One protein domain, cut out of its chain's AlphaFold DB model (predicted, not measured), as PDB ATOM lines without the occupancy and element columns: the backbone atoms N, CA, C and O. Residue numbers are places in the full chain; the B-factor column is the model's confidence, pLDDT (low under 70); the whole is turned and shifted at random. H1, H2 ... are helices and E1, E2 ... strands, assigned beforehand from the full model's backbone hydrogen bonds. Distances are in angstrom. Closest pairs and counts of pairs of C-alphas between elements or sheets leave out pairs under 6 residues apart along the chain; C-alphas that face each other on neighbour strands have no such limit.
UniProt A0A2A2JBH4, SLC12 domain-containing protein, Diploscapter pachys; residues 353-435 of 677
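This is residues 353 to 435 of the 677 residues of the protein "SLC12 domain-containing protein" of Diploscapter pachys (UniProt A0A2A2JBH4). A narrow ribbon of two parallel strands, E1 and E2, lies between helix H2 on one face and H3 on the other, with H1 at one end. The printed part has 83 residues, with three named helices and two named strands that follow along the chain as H1 E1 H2 E2 H3; it is of mixed class, helices and strands, and compact, with a radius of gyration of the C-alphas of 12.7 A and spans of 38 by 23 by 20 A.

H1 is residues 363 to 373, from C-alpha 363 at (-33.168, 15.801, -0.133). E1 is 379 to 386, 22.4 A; H2, 394 to 410, 24.3 A; E2, 416 to 422, 19.3 A. H3, 425 to 435, ends at (-45.033, -5.231, -5.961).

E1 and E2 are parallel at 22 degrees, with N 383 and O 418 2.8 A apart, within hydrogen-bond range. E1, H2 and E2 form a strand-helix-strand unit, two parallel neighbour strands joined through a helix, its crossover right-handed. H2 touches E2, closest C-alphas Glu 401 and Pro 417, 5.8 A. H3 touches E1, C-alphas Ile 384 and Arg 425, 6.0 A. H1 touches E1, C-alphas Thr 373 and Leu 379, 6.9 A. H1, H2 and H3 have every O i to N i+4 pair within hydrogen-bond range.

The printed part has no cut and no long link; pLDDT is under 70 at residues 389 to 390 and 435.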
ATOM      1  N   LEU A 353     -35.007   0.635  -2.733       85.88
ATOM      2  CA  LEU A 353     -36.313   1.285  -2.626       85.88
ATOM      3  C   LEU A 353     -36.281   2.306  -1.484       85.88
ATOM      4  O   LEU A 353     -36.257   1.953  -0.305       85.88
ATOM      5  N   LEU A 354     -36.301   3.585  -1.835       86.38
ATOM      6  CA  LEU A 354     -36.178   4.696  -0.906       86.38
ATOM      7  C   LEU A 354     -37.547   5.294  -0.558       86.38
ATOM      8  O   LEU A 354     -38.145   6.037  -1.336       86.38
ATOM      9  N   LEU A 355     -38.027   5.024   0.659       85.12
ATOM     10  CA  LEU A 355     -39.295   5.547   1.186       85.12
ATOM     11  C   LEU A 355     -39.159   6.997   1.697       85.12
ATOM     12  O   LEU A 355     -39.253   7.267   2.899       85.12
ATOM     13  N   THR A 356     -38.946   7.951   0.791       83.75
ATOM     14  CA  THR A 356     -38.713   9.362   1.166       83.75
ATOM     15  C   THR A 356     -39.985  10.105   1.564       83.75
ATOM     16  O   THR A 356     -39.941  10.984   2.428       83.75
ATOM     17  N   GLY A 357     -41.134   9.727   0.999       86.69
ATOM     18  CA  GLY A 357     -42.299  10.605   0.988       86.69
ATOM     19  C   GLY A 357     -42.148  11.634  -0.133       86.69
ATOM     20  O   GLY A 357     -41.792  11.266  -1.244       86.69
ATOM     21  N   ASN A 358     -42.388  12.916   0.149       86.81
ATOM     22  CA  ASN A 358     -42.025  13.971  -0.796       86.81
ATOM     23  C   ASN A 358     -40.487  14.132  -0.809       86.81
ATOM     24  O   ASN A 358     -39.933  14.571   0.198       86.81
ATOM     25  N   PRO A 359     -39.779  13.835  -1.910       87.25
ATOM     26  CA  PRO A 359     -38.317  13.875  -1.925       87.25
ATOM     27  C   PRO A 359     -37.751  15.283  -1.710       87.25
ATOM     28  O   PRO A 359     -36.682  15.432  -1.120       87.25
ATOM     29  N   ALA A 360     -38.506  16.327  -2.070       85.81
ATOM     30  CA  ALA A 360     -38.112  17.708  -1.818       85.81
ATOM     31  C   ALA A 360     -38.069  18.065  -0.320       85.81
ATOM     32  O   ALA A 360     -37.369  19.007   0.049       85.81
ATOM     33  N   SER A 361     -38.775  17.329   0.550       85.19
ATOM     34  CA  SER A 361     -38.722  17.559   2.002       85.19
ATOM     35  C   SER A 361     -37.554  16.844   2.685       85.19
ATOM     36  O   SER A 361     -37.191  17.206   3.802       85.19
ATOM     37  N   ARG A 362     -36.952  15.837   2.035       83.19
ATOM     38  CA  ARG A 362     -35.823  15.051   2.565       83.19
ATOM     39  C   ARG A 362     -34.724  14.840   1.511       83.19
ATOM     40  O   ARG A 362     -34.353  13.696   1.251       83.19
ATOM     41  N   PRO A 363     -34.166  15.915   0.926       86.56
ATOM     42  CA  PRO A 363     -33.168  15.801  -0.133       86.56
ATOM     43  C   PRO A 363     -31.907  15.063   0.318       86.56
ATOM     44  O   PRO A 363     -31.419  14.220  -0.419       86.56
ATOM     45  N   ALA A 364     -31.450  15.272   1.555       84.56
ATOM     46  CA  ALA A 364     -30.272  14.589   2.089       84.56
ATOM     47  C   ALA A 364     -30.398  13.052   2.053       84.56
ATOM     48  O   ALA A 364     -29.416  12.355   1.831       84.56
ATOM     49  N   LEU A 365     -31.607  12.507   2.236       85.00
ATOM     50  CA  LEU A 365     -31.838  11.063   2.157       85.00
ATOM     51  C   LEU A 365     -31.747  10.550   0.711       85.00
ATOM     52  O   LEU A 365     -31.245   9.451   0.482       85.00
ATOM     53  N   VAL A 366     -32.223  11.347  -0.251       88.88
ATOM     54  CA  VAL A 366     -32.102  11.057  -1.688       88.88
ATOM     55  C   VAL A 366     -30.640  11.113  -2.113       88.88
ATOM     56  O   VAL A 366     -30.158  10.173  -2.734       88.88
ATOM     57  N   ASP A 367     -29.939  12.177  -1.728       89.12
ATOM     58  CA  ASP A 367     -28.535  12.401  -2.068       89.12
ATOM     59  C   ASP A 367     -27.652  11.287  -1.470       89.12
ATOM     60  O   ASP A 367     -26.811  10.729  -2.167       89.12
ATOM     61  N   PHE A 368     -27.910  10.869  -0.222       87.12
ATOM     62  CA  PHE A 368     -27.229   9.727   0.397       87.12
ATOM     63  C   PHE A 368     -27.467   8.416  -0.367       87.12
ATOM     64  O   PHE A 368     -26.522   7.692  -0.667       87.12
ATOM     65  N   ALA A 369     -28.721   8.102  -0.708       86.19
ATOM     66  CA  ALA A 369     -29.033   6.885  -1.454       86.19
ATOM     67  C   ALA A 369     -28.425   6.906  -2.865       86.19
ATOM     68  O   ALA A 369     -27.962   5.875  -3.350       86.19
ATOM     69  N   HIS A 370     -28.386   8.075  -3.506       89.00
ATOM     70  CA  HIS A 370     -27.728   8.253  -4.792       89.00
ATOM     71  C   HIS A 370     -26.212   8.078  -4.689       89.00
ATOM     72  O   HIS A 370     -25.633   7.434  -5.553       89.00
ATOM     73  N   ALA A 371     -25.580   8.562  -3.619       87.12
ATOM     74  CA  ALA A 371     -24.151   8.366  -3.380       87.12
ATOM     75  C   ALA A 371     -23.769   6.891  -3.170       87.12
ATOM     76  O   ALA A 371     -22.641   6.503  -3.463       87.12
ATOM     77  N   VAL A 372     -24.703   6.065  -2.683       82.94
ATOM     78  CA  VAL A 372     -24.529   4.607  -2.592       82.94
ATOM     79  C   VAL A 372     -24.661   3.946  -3.964       82.94
ATOM     80  O   VAL A 372     -23.871   3.068  -4.293       82.94
ATOM     81  N   THR A 373     -25.664   4.313  -4.770       83.62
ATOM     82  CA  THR A 373     -25.888   3.652  -6.069       83.62
ATOM     83  C   THR A 373     -24.973   4.167  -7.177       83.62
ATOM     84  O   THR A 373     -24.663   3.419  -8.103       83.62
ATOM     85  N   ASN A 374     -24.591   5.445  -7.115       82.75
ATOM     86  CA  ASN A 374     -23.794   6.208  -8.079       82.75
ATOM     87  C   ASN A 374     -24.223   6.006  -9.552       82.75
ATOM     88  O   ASN A 374     -23.426   6.012 -10.487       82.75
ATOM     89  N   GLY A 375     -25.515   5.740  -9.778       77.06
ATOM     90  CA  GLY A 375     -26.060   5.430 -11.103       77.06
ATOM     91  C   GLY A 375     -25.684   4.056 -11.679       77.06
ATOM     92  O   GLY A 375     -26.001   3.798 -12.839       77.06
ATOM     93  N   HIS A 376     -25.038   3.180 -10.905       76.62
ATOM     94  CA  HIS A 376     -24.700   1.807 -11.300       76.62
ATOM     95  C   HIS A 376     -25.777   0.779 -10.930       76.62
ATOM     96  O   HIS A 376     -25.884  -0.259 -11.589       76.62
ATOM     97  N   THR A 377     -26.567   1.047  -9.886       75.88
ATOM     98  CA  THR A 377     -27.699   0.209  -9.465       75.88
ATOM     99  C   THR A 377     -29.017   0.975  -9.517       75.88
ATOM    100  O   THR A 377     -29.041   2.206  -9.589       75.88
ATOM    101  N   ALA A 378     -30.133   0.242  -9.519       81.88
ATOM    102  CA  ALA A 378     -31.449   0.860  -9.577       81.88
ATOM    103  C   ALA A 378     -31.795   1.521  -8.233       81.88
ATOM    104  O   ALA A 378     -31.784   0.874  -7.182       81.88
ATOM    105  N   LEU A 379     -32.143   2.807  -8.290       82.38
ATOM    106  CA  LEU A 379     -32.672   3.581  -7.171       82.38
ATOM    107  C   LEU A 379     -34.129   3.940  -7.465       82.38
ATOM    108  O   LEU A 379     -34.415   4.592  -8.467       82.38
ATOM    109  N   TYR A 380     -35.040   3.543  -6.585       88.19
ATOM    110  CA  TYR A 380     -36.460   3.871  -6.665       88.19
ATOM    111  C   TYR A 380     -36.818   4.849  -5.550       88.19
ATOM    112  O   TYR A 380     -36.599   4.556  -4.378       88.19
ATOM    113  N   VAL A 381     -37.380   6.006  -5.884       89.19
ATOM    114  CA  VAL A 381     -37.806   7.017  -4.910       89.19
ATOM    115  C   VAL A 381     -39.315   6.942  -4.770       89.19
ATOM    116  O   VAL A 381     -40.058   7.388  -5.642       89.19
ATOM    117  N   ALA A 382     -39.764   6.369  -3.660       88.94
ATOM    118  CA  ALA A 382     -41.167   6.099  -3.417       88.94
ATOM    119  C   ALA A 382     -41.837   7.171  -2.546       88.94
ATOM    120  O   ALA A 382     -41.374   7.502  -1.444       88.94
ATOM    121  N   TYR A 383     -42.991   7.641  -3.017       90.81
ATOM    122  CA  TYR A 383     -43.905   8.508  -2.290       90.81
ATOM    123  C   TYR A 383     -45.264   7.824  -2.111       90.81
ATOM    124  O   TYR A 383     -46.007   7.613  -3.067       90.81
ATOM    125  N   ILE A 384     -45.599   7.508  -0.859       89.62
ATOM    126  CA  ILE A 384     -46.917   6.993  -0.489       89.62
ATOM    127  C   ILE A 384     -47.831   8.169  -0.131       89.62
ATOM    128  O   ILE A 384     -47.548   8.915   0.811       89.62
ATOM    129  N   LEU A 385     -48.915   8.322  -0.886       88.69
ATOM    130  CA  LEU A 385     -49.971   9.301  -0.669       88.69
ATOM    131  C   LEU A 385     -51.084   8.664   0.159       88.69
ATOM    132  O   LEU A 385     -51.762   7.747  -0.301       88.69
ATOM    133  N   GLU A 386     -51.273   9.163   1.379       87.50
ATOM    134  CA  GLU A 386     -52.352   8.697   2.246       87.50
ATOM    135  C   GLU A 386     -53.702   9.237   1.761       87.50
ATOM    136  O   GLU A 386     -53.969  10.440   1.819       87.50
ATOM    137  N   ARG A 387     -54.554   8.345   1.250       82.44
ATOM    138  CA  ARG A 387     -55.868   8.683   0.700       82.44
ATOM    139  C   ARG A 387     -56.887   7.589   0.980       82.44
ATOM    140  O   ARG A 387     -56.554   6.412   1.033       82.44
ATOM    141  N   LYS A 388     -58.154   7.980   1.141       78.94
ATOM    142  CA  LYS A 388     -59.251   7.018   1.307       78.94
ATOM    143  C   LYS A 388     -59.491   6.261   0.000       78.94
ATOM    144  O   LYS A 388     -59.531   6.884  -1.068       78.94
ATOM    145  N   ILE A 389     -59.714   4.951   0.108       67.62
ATOM    146  CA  ILE A 389     -60.055   4.077  -1.024       67.62
ATOM    147  C   ILE A 389     -61.276   4.652  -1.758       67.62
ATOM    148  O   ILE A 389     -62.253   5.063  -1.131       67.62
ATOM    149  N   GLY A 390     -61.200   4.725  -3.090       68.81
ATOM    150  CA  GLY A 390     -62.265   5.254  -3.955       68.81
ATOM    151  C   GLY A 390     -62.147   6.739  -4.324       68.81
ATOM    152  O   GLY A 390     -62.941   7.223  -5.126       68.81
ATOM    153  N   THR A 391     -61.150   7.461  -3.796       74.75
ATOM    154  CA  THR A 391     -60.800   8.835  -4.235       74.75
ATOM    155  C   THR A 391     -59.557   8.886  -5.126       74.75
ATOM    156  O   THR A 391     -58.970   9.953  -5.334       74.75
ATOM    157  N   GLU A 392     -59.152   7.726  -5.639       72.12
ATOM    158  CA  GLU A 392     -57.967   7.575  -6.470       72.12
ATOM    159  C   GLU A 392     -58.152   8.315  -7.789       72.12
ATOM    160  O   GLU A 392     -59.157   8.156  -8.485       72.12
ATOM    161  N   ASN A 393     -57.176   9.149  -8.130       78.38
ATOM    162  CA  ASN A 393     -57.178   9.846  -9.404       78.38
ATOM    163  C   ASN A 393     -55.849   9.575 -10.110       78.38
ATOM    164  O   ASN A 393     -54.834  10.167  -9.725       78.38
ATOM    165  N   PRO A 394     -55.842   8.736 -11.164       82.06
ATOM    166  CA  PRO A 394     -54.608   8.361 -11.846       82.06
ATOM    167  C   PRO A 394     -53.875   9.581 -12.423       82.06
ATOM    168  O   PRO A 394     -52.649   9.604 -12.430       82.06
ATOM    169  N   LEU A 395     -54.602  10.643 -12.797       85.06
ATOM    170  CA  LEU A 395     -54.006  11.883 -13.305       85.06
ATOM    171  C   LEU A 395     -53.218  12.637 -12.229       85.06
ATOM    172  O   LEU A 395     -52.229  13.305 -12.530       85.06
ATOM    173  N   ILE A 396     -53.656  12.572 -10.968       84.88
ATOM    174  CA  ILE A 396     -52.947  13.217  -9.856       84.88
ATOM    175  C   ILE A 396     -51.654  12.458  -9.575       84.88
ATOM    176  O   ILE A 396     -50.605  13.092  -9.461       84.88
ATOM    177  N   ARG A 397     -51.726  11.124  -9.528       86.88
ATOM    178  CA  ARG A 397     -50.557  10.253  -9.392       86.88
ATOM    179  C   ARG A 397     -49.520  10.544 -10.477       86.88
ATOM    180  O   ARG A 397     -48.396  10.902 -10.140       86.88
ATOM    181  N   GLU A 398     -49.917  10.497 -11.748       87.69
ATOM    182  CA  GLU A 398     -49.025  10.747 -12.890       87.69
ATOM    183  C   GLU A 398     -48.415  12.156 -12.840       87.69
ATOM    184  O   GLU A 398     -47.215  12.345 -13.044       87.69
ATOM    185  N   LYS A 399     -49.213  13.171 -12.482       90.88
ATOM    186  CA  LYS A 399     -48.729  14.551 -12.354       90.88
ATOM    187  C   LYS A 399     -47.700  14.718 -11.234       90.88
ATOM    188  O   LYS A 399     -46.773  15.515 -11.393       90.88
ATOM    189  N   ILE A 400     -47.880  14.036 -10.102       89.94
ATOM    190  CA  ILE A 400     -46.934  14.064  -8.978       89.94
ATOM    191  C   ILE A 400     -45.663  13.307  -9.356       89.94
ATOM    192  O   ILE A 400     -44.574  13.835  -9.159       89.94
ATOM    193  N   GLU A 401     -45.798  12.124  -9.948       91.19
ATOM    194  CA  GLU A 401     -44.678  11.292 -10.386       91.19
ATOM    195  C   GLU A 401     -43.794  12.033 -11.394       91.19
ATOM    196  O   GLU A 401     -42.586  12.139 -11.189       91.19
ATOM    197  N   ARG A 402     -44.403  12.688 -12.393       91.88
ATOM    198  CA  ARG A 402     -43.700  13.542 -13.362       91.88
ATOM    199  C   ARG A 402     -42.940  14.688 -12.691       91.88
ATOM    200  O   ARG A 402     -41.788  14.927 -13.022       91.88
ATOM    201  N   ARG A 403     -43.559  15.384 -11.730       93.12
ATOM    202  CA  ARG A 403     -42.901  16.480 -10.987       93.12
ATOM    203  C   ARG A 403     -41.734  15.994 -10.135       93.12
ATOM    204  O   ARG A 403     -40.753  16.713  -9.983       93.12
ATOM    205  N   ILE A 404     -41.851  14.804  -9.549       91.62
ATOM    206  CA  ILE A 404     -40.742  14.190  -8.820       91.62
ATOM    207  C   ILE A 404     -39.618  13.841  -9.795       91.62
ATOM    208  O   ILE A 404     -38.469  14.136  -9.488       91.62
ATOM    209  N   GLY A 405     -39.944  13.286 -10.966       92.06
ATOM    210  CA  GLY A 405     -38.984  13.043 -12.044       92.06
ATOM    211  C   GLY A 405     -38.221  14.310 -12.434       92.06
ATOM    212  O   GLY A 405     -37.002  14.337 -12.326       92.06
ATOM    213  N   GLU A 406     -38.934  15.395 -12.749       92.38
ATOM    214  CA  GLU A 406     -38.337  16.706 -13.064       92.38
ATOM    215  C   GLU A 406     -37.416  17.214 -11.938       92.38
ATOM    216  O   GLU A 406     -36.342  17.762 -12.191       92.38
ATOM    217  N   TRP A 407     -37.811  17.024 -10.675       93.31
ATOM    218  CA  TRP A 407     -36.999  17.427  -9.526       93.31
ATOM    219  C   TRP A 407     -35.724  16.583  -9.387       93.31
ATOM    220  O   TRP A 407     -34.660  17.139  -9.110       93.31
ATOM    221  N   LEU A 408     -35.810  15.266  -9.600       92.12
ATOM    222  CA  LEU A 408     -34.659  14.359  -9.582       92.12
ATOM    223  C   LEU A 408     -33.680  14.693 -10.715       92.12
ATOM    224  O   LEU A 408     -32.482  14.811 -10.463       92.12
ATOM    225  N   GLU A 409     -34.195  14.940 -11.921       90.88
ATOM    226  CA  GLU A 409     -33.407  15.360 -13.086       90.88
ATOM    227  C   GLU A 409     -32.697  16.692 -12.842       90.88
ATOM    228  O   GLU A 409     -31.495  16.796 -13.071       90.88
ATOM    229  N   SER A 410     -33.395  17.688 -12.279       90.00
ATOM    230  CA  SER A 410     -32.792  18.988 -11.933       90.00
ATOM    231  C   SER A 410     -31.648  18.884 -10.915       90.00
ATOM    232  O   SER A 410     -30.845  19.805 -10.773       90.00
ATOM    233  N   ARG A 411     -31.583  17.765 -10.183       88.19
ATOM    234  CA  ARG A 411     -30.543  17.451  -9.202       88.19
ATOM    235  C   ARG A 411     -29.526  16.431  -9.701       88.19
ATOM    236  O   ARG A 411     -28.658  16.062  -8.917       88.19
ATOM    237  N   GLU A 412     -29.618  16.001 -10.956       89.69
ATOM    238  CA  GLU A 412     -28.743  14.986 -11.557       89.69
ATOM    239  C   GLU A 412     -28.806  13.623 -10.839       89.69
ATOM    240  O   GLU A 412     -27.892  12.807 -10.932       89.69
ATOM    241  N   VAL A 413     -29.912  13.340 -10.143       88.31
ATOM    242  CA  VAL A 413     -30.113  12.071  -9.440       88.31
ATOM    243  C   VAL A 413     -30.752  11.059 -10.383       88.31
ATOM    244  O   VAL A 413     -31.917  11.179 -10.763       88.31
ATOM    245  N   LYS A 414     -30.005  10.003 -10.714       88.19
ATOM    246  CA  LYS A 414     -30.501   8.872 -11.513       88.19
ATOM    247  C   LYS A 414     -31.374   7.956 -10.652       88.19
ATOM    248  O   LYS A 414     -30.861   7.045 -10.000       88.19
ATOM    249  N   ALA A 415     -32.681   8.205 -10.632       86.62
ATOM    250  CA  ALA A 415     -33.646   7.402  -9.888       86.62
ATOM    251  C   ALA A 415     -35.023   7.347 -10.564       86.62
ATOM    252  O   ALA A 415     -35.423   8.274 -11.263       86.62
ATOM    253  N   PHE A 416     -35.767   6.275 -10.298       89.12
ATOM    254  CA  PHE A 416     -37.136   6.092 -10.770       89.12
ATOM    255  C   PHE A 416     -38.135   6.594  -9.719       89.12
ATOM    256  O   PHE A 416     -38.144   6.071  -8.599       89.12
ATOM    257  N   PRO A 417     -38.983   7.588 -10.031       90.69
ATOM    258  CA  PRO A 417     -40.044   8.005  -9.126       90.69
ATOM    259  C   PRO A 417     -41.152   6.947  -9.082       90.69
ATOM    260  O   PRO A 417     -41.586   6.458 -10.116       90.69
ATOM    261  N   ILE A 418     -41.632   6.606  -7.886       89.56
ATOM    262  CA  ILE A 418     -42.800   5.741  -7.697       89.56
ATOM    263  C   ILE A 418     -43.786   6.462  -6.787       89.56
ATOM    264  O   ILE A 418     -43.466   6.780  -5.643       89.56
ATOM    265  N   VAL A 419     -45.008   6.686  -7.261       89.56
ATOM    266  CA  VAL A 419     -46.089   7.227  -6.431       89.56
ATOM    267  C   VAL A 419     -47.142   6.147  -6.210       89.56
ATOM    268  O   VAL A 419     -47.658   5.579  -7.169       89.56
ATOM    269  N   MET A 420     -47.471   5.863  -4.949       86.31
ATOM    270  CA  MET A 420     -48.517   4.906  -4.579       86.31
ATOM    271  C   MET A 420     -49.568   5.585  -3.704       86.31
ATOM    272  O   MET A 420     -49.227   6.250  -2.730       86.31
ATOM    273  N   GLU A 421     -50.843   5.394  -4.023       87.31
ATOM    274  CA  GLU A 421     -51.955   5.826  -3.173       87.31
ATOM    275  C   GLU A 421     -52.362   4.668  -2.248       87.31
ATOM    276  O   GLU A 421     -52.452   3.522  -2.681       87.31
ATOM    277  N   SER A 422     -52.549   4.935  -0.955       86.50
ATOM    278  CA  SER A 422     -52.978   3.926   0.023       86.50
ATOM    279  C   SER A 422     -53.655   4.588   1.217       86.50
ATOM    280  O   SER A 422     -53.388   5.747   1.504       86.50
ATOM    281  N   GLU A 423     -54.478   3.866   1.980       86.31
ATOM    282  CA  GLU A 423     -55.104   4.427   3.191       86.31
ATOM    283  C   GLU A 423     -54.095   4.810   4.266       86.31
ATOM    284  O   GLU A 423     -54.332   5.720   5.055       86.31
ATOM    285  N   THR A 424     -52.985   4.077   4.329       85.12
ATOM    286  CA  THR A 424     -51.973   4.241   5.373       85.12
ATOM    287  C   THR A 424     -50.596   4.000   4.795       85.12
ATOM    288  O   THR A 424     -50.412   3.093   3.976       85.12
ATOM    289  N   ARG A 425     -49.602   4.743   5.281       82.62
ATOM    290  CA  ARG A 425     -48.209   4.583   4.859       82.62
ATOM    291  C   ARG A 425     -47.690   3.159   5.036       82.62
ATOM    292  O   ARG A 425     -46.950   2.682   4.187       82.62
ATOM    293  N   VAL A 426     -48.105   2.463   6.096       83.50
ATOM    294  CA  VAL A 426     -47.699   1.070   6.346       83.50
ATOM    295  C   VAL A 426     -48.241   0.146   5.257       83.50
ATOM    296  O   VAL A 426     -47.468  -0.583   4.642       83.50
ATOM    297  N   SER A 427     -49.543   0.218   4.964       85.88
ATOM    298  CA  SER A 427     -50.155  -0.616   3.922       85.88
ATOM    299  C   SER A 427     -49.533  -0.344   2.556       85.88
ATOM    300  O   SER A 427     -49.147  -1.289   1.879       85.88
ATOM    301  N   GLY A 428     -49.350   0.930   2.192       85.31
ATOM    302  CA  GLY A 428     -48.684   1.294   0.940       85.31
ATOM    303  C   GLY A 428     -47.228   0.831   0.888       85.31
ATOM    304  O   GLY A 428     -46.770   0.360  -0.142       85.31
ATOM    305  N   SER A 429     -46.494   0.886   2.005       80.94
ATOM    306  CA  SER A 429     -45.112   0.393   2.041       80.94
ATOM    307  C   SER A 429     -45.026  -1.123   1.872       80.94
ATOM    308  O   SER A 429     -44.115  -1.595   1.205       80.94
ATOM    309  N   ILE A 430     -45.981  -1.884   2.417       83.69
ATOM    310  CA  ILE A 430     -46.042  -3.342   2.248       83.69
ATOM    311  C   ILE A 430     -46.374  -3.692   0.799       83.69
ATOM    312  O   ILE A 430     -45.676  -4.514   0.215       83.69
ATOM    313  N   SER A 431     -47.375  -3.033   0.205       85.56
ATOM    314  CA  SER A 431     -47.708  -3.212  -1.211       85.56
ATOM    315  C   SER A 431     -46.518  -2.877  -2.103       85.56
ATOM    316  O   SER A 431     -46.162  -3.672  -2.956       85.56
ATOM    317  N   LEU A 432     -45.810  -1.771  -1.844       82.19
ATOM    318  CA  LEU A 432     -44.580  -1.460  -2.572       82.19
ATOM    319  C   LEU A 432     -43.503  -2.522  -2.391       82.19
ATOM    320  O   LEU A 432     -42.798  -2.795  -3.344       82.19
ATOM    321  N   LEU A 433     -43.330  -3.110  -1.210       76.62
ATOM    322  CA  LEU A 433     -42.317  -4.149  -1.002       76.62
ATOM    323  C   LEU A 433     -42.664  -5.463  -1.718       76.62
ATOM    324  O   LEU A 433     -41.751  -6.167  -2.136       76.62
ATOM    325  N   GLN A 434     -43.953  -5.777  -1.861       77.69
ATOM    326  CA  GLN A 434     -44.439  -6.965  -2.573       77.69
ATOM    327  C   GLN A 434     -44.458  -6.767  -4.094       77.69
ATOM    328  O   GLN A 434     -44.059  -7.663  -4.828       77.69
ATOM    329  N   ASP A 435     -44.877  -5.584  -4.546       64.12
ATOM    330  CA  ASP A 435     -45.033  -5.231  -5.961       64.12
ATOM    331  C   ASP A 435     -43.771  -4.586  -6.553       64.12
ATOM    332  O   ASP A 435     -43.704  -4.333  -7.760       64.12
TER     333      ASP A 435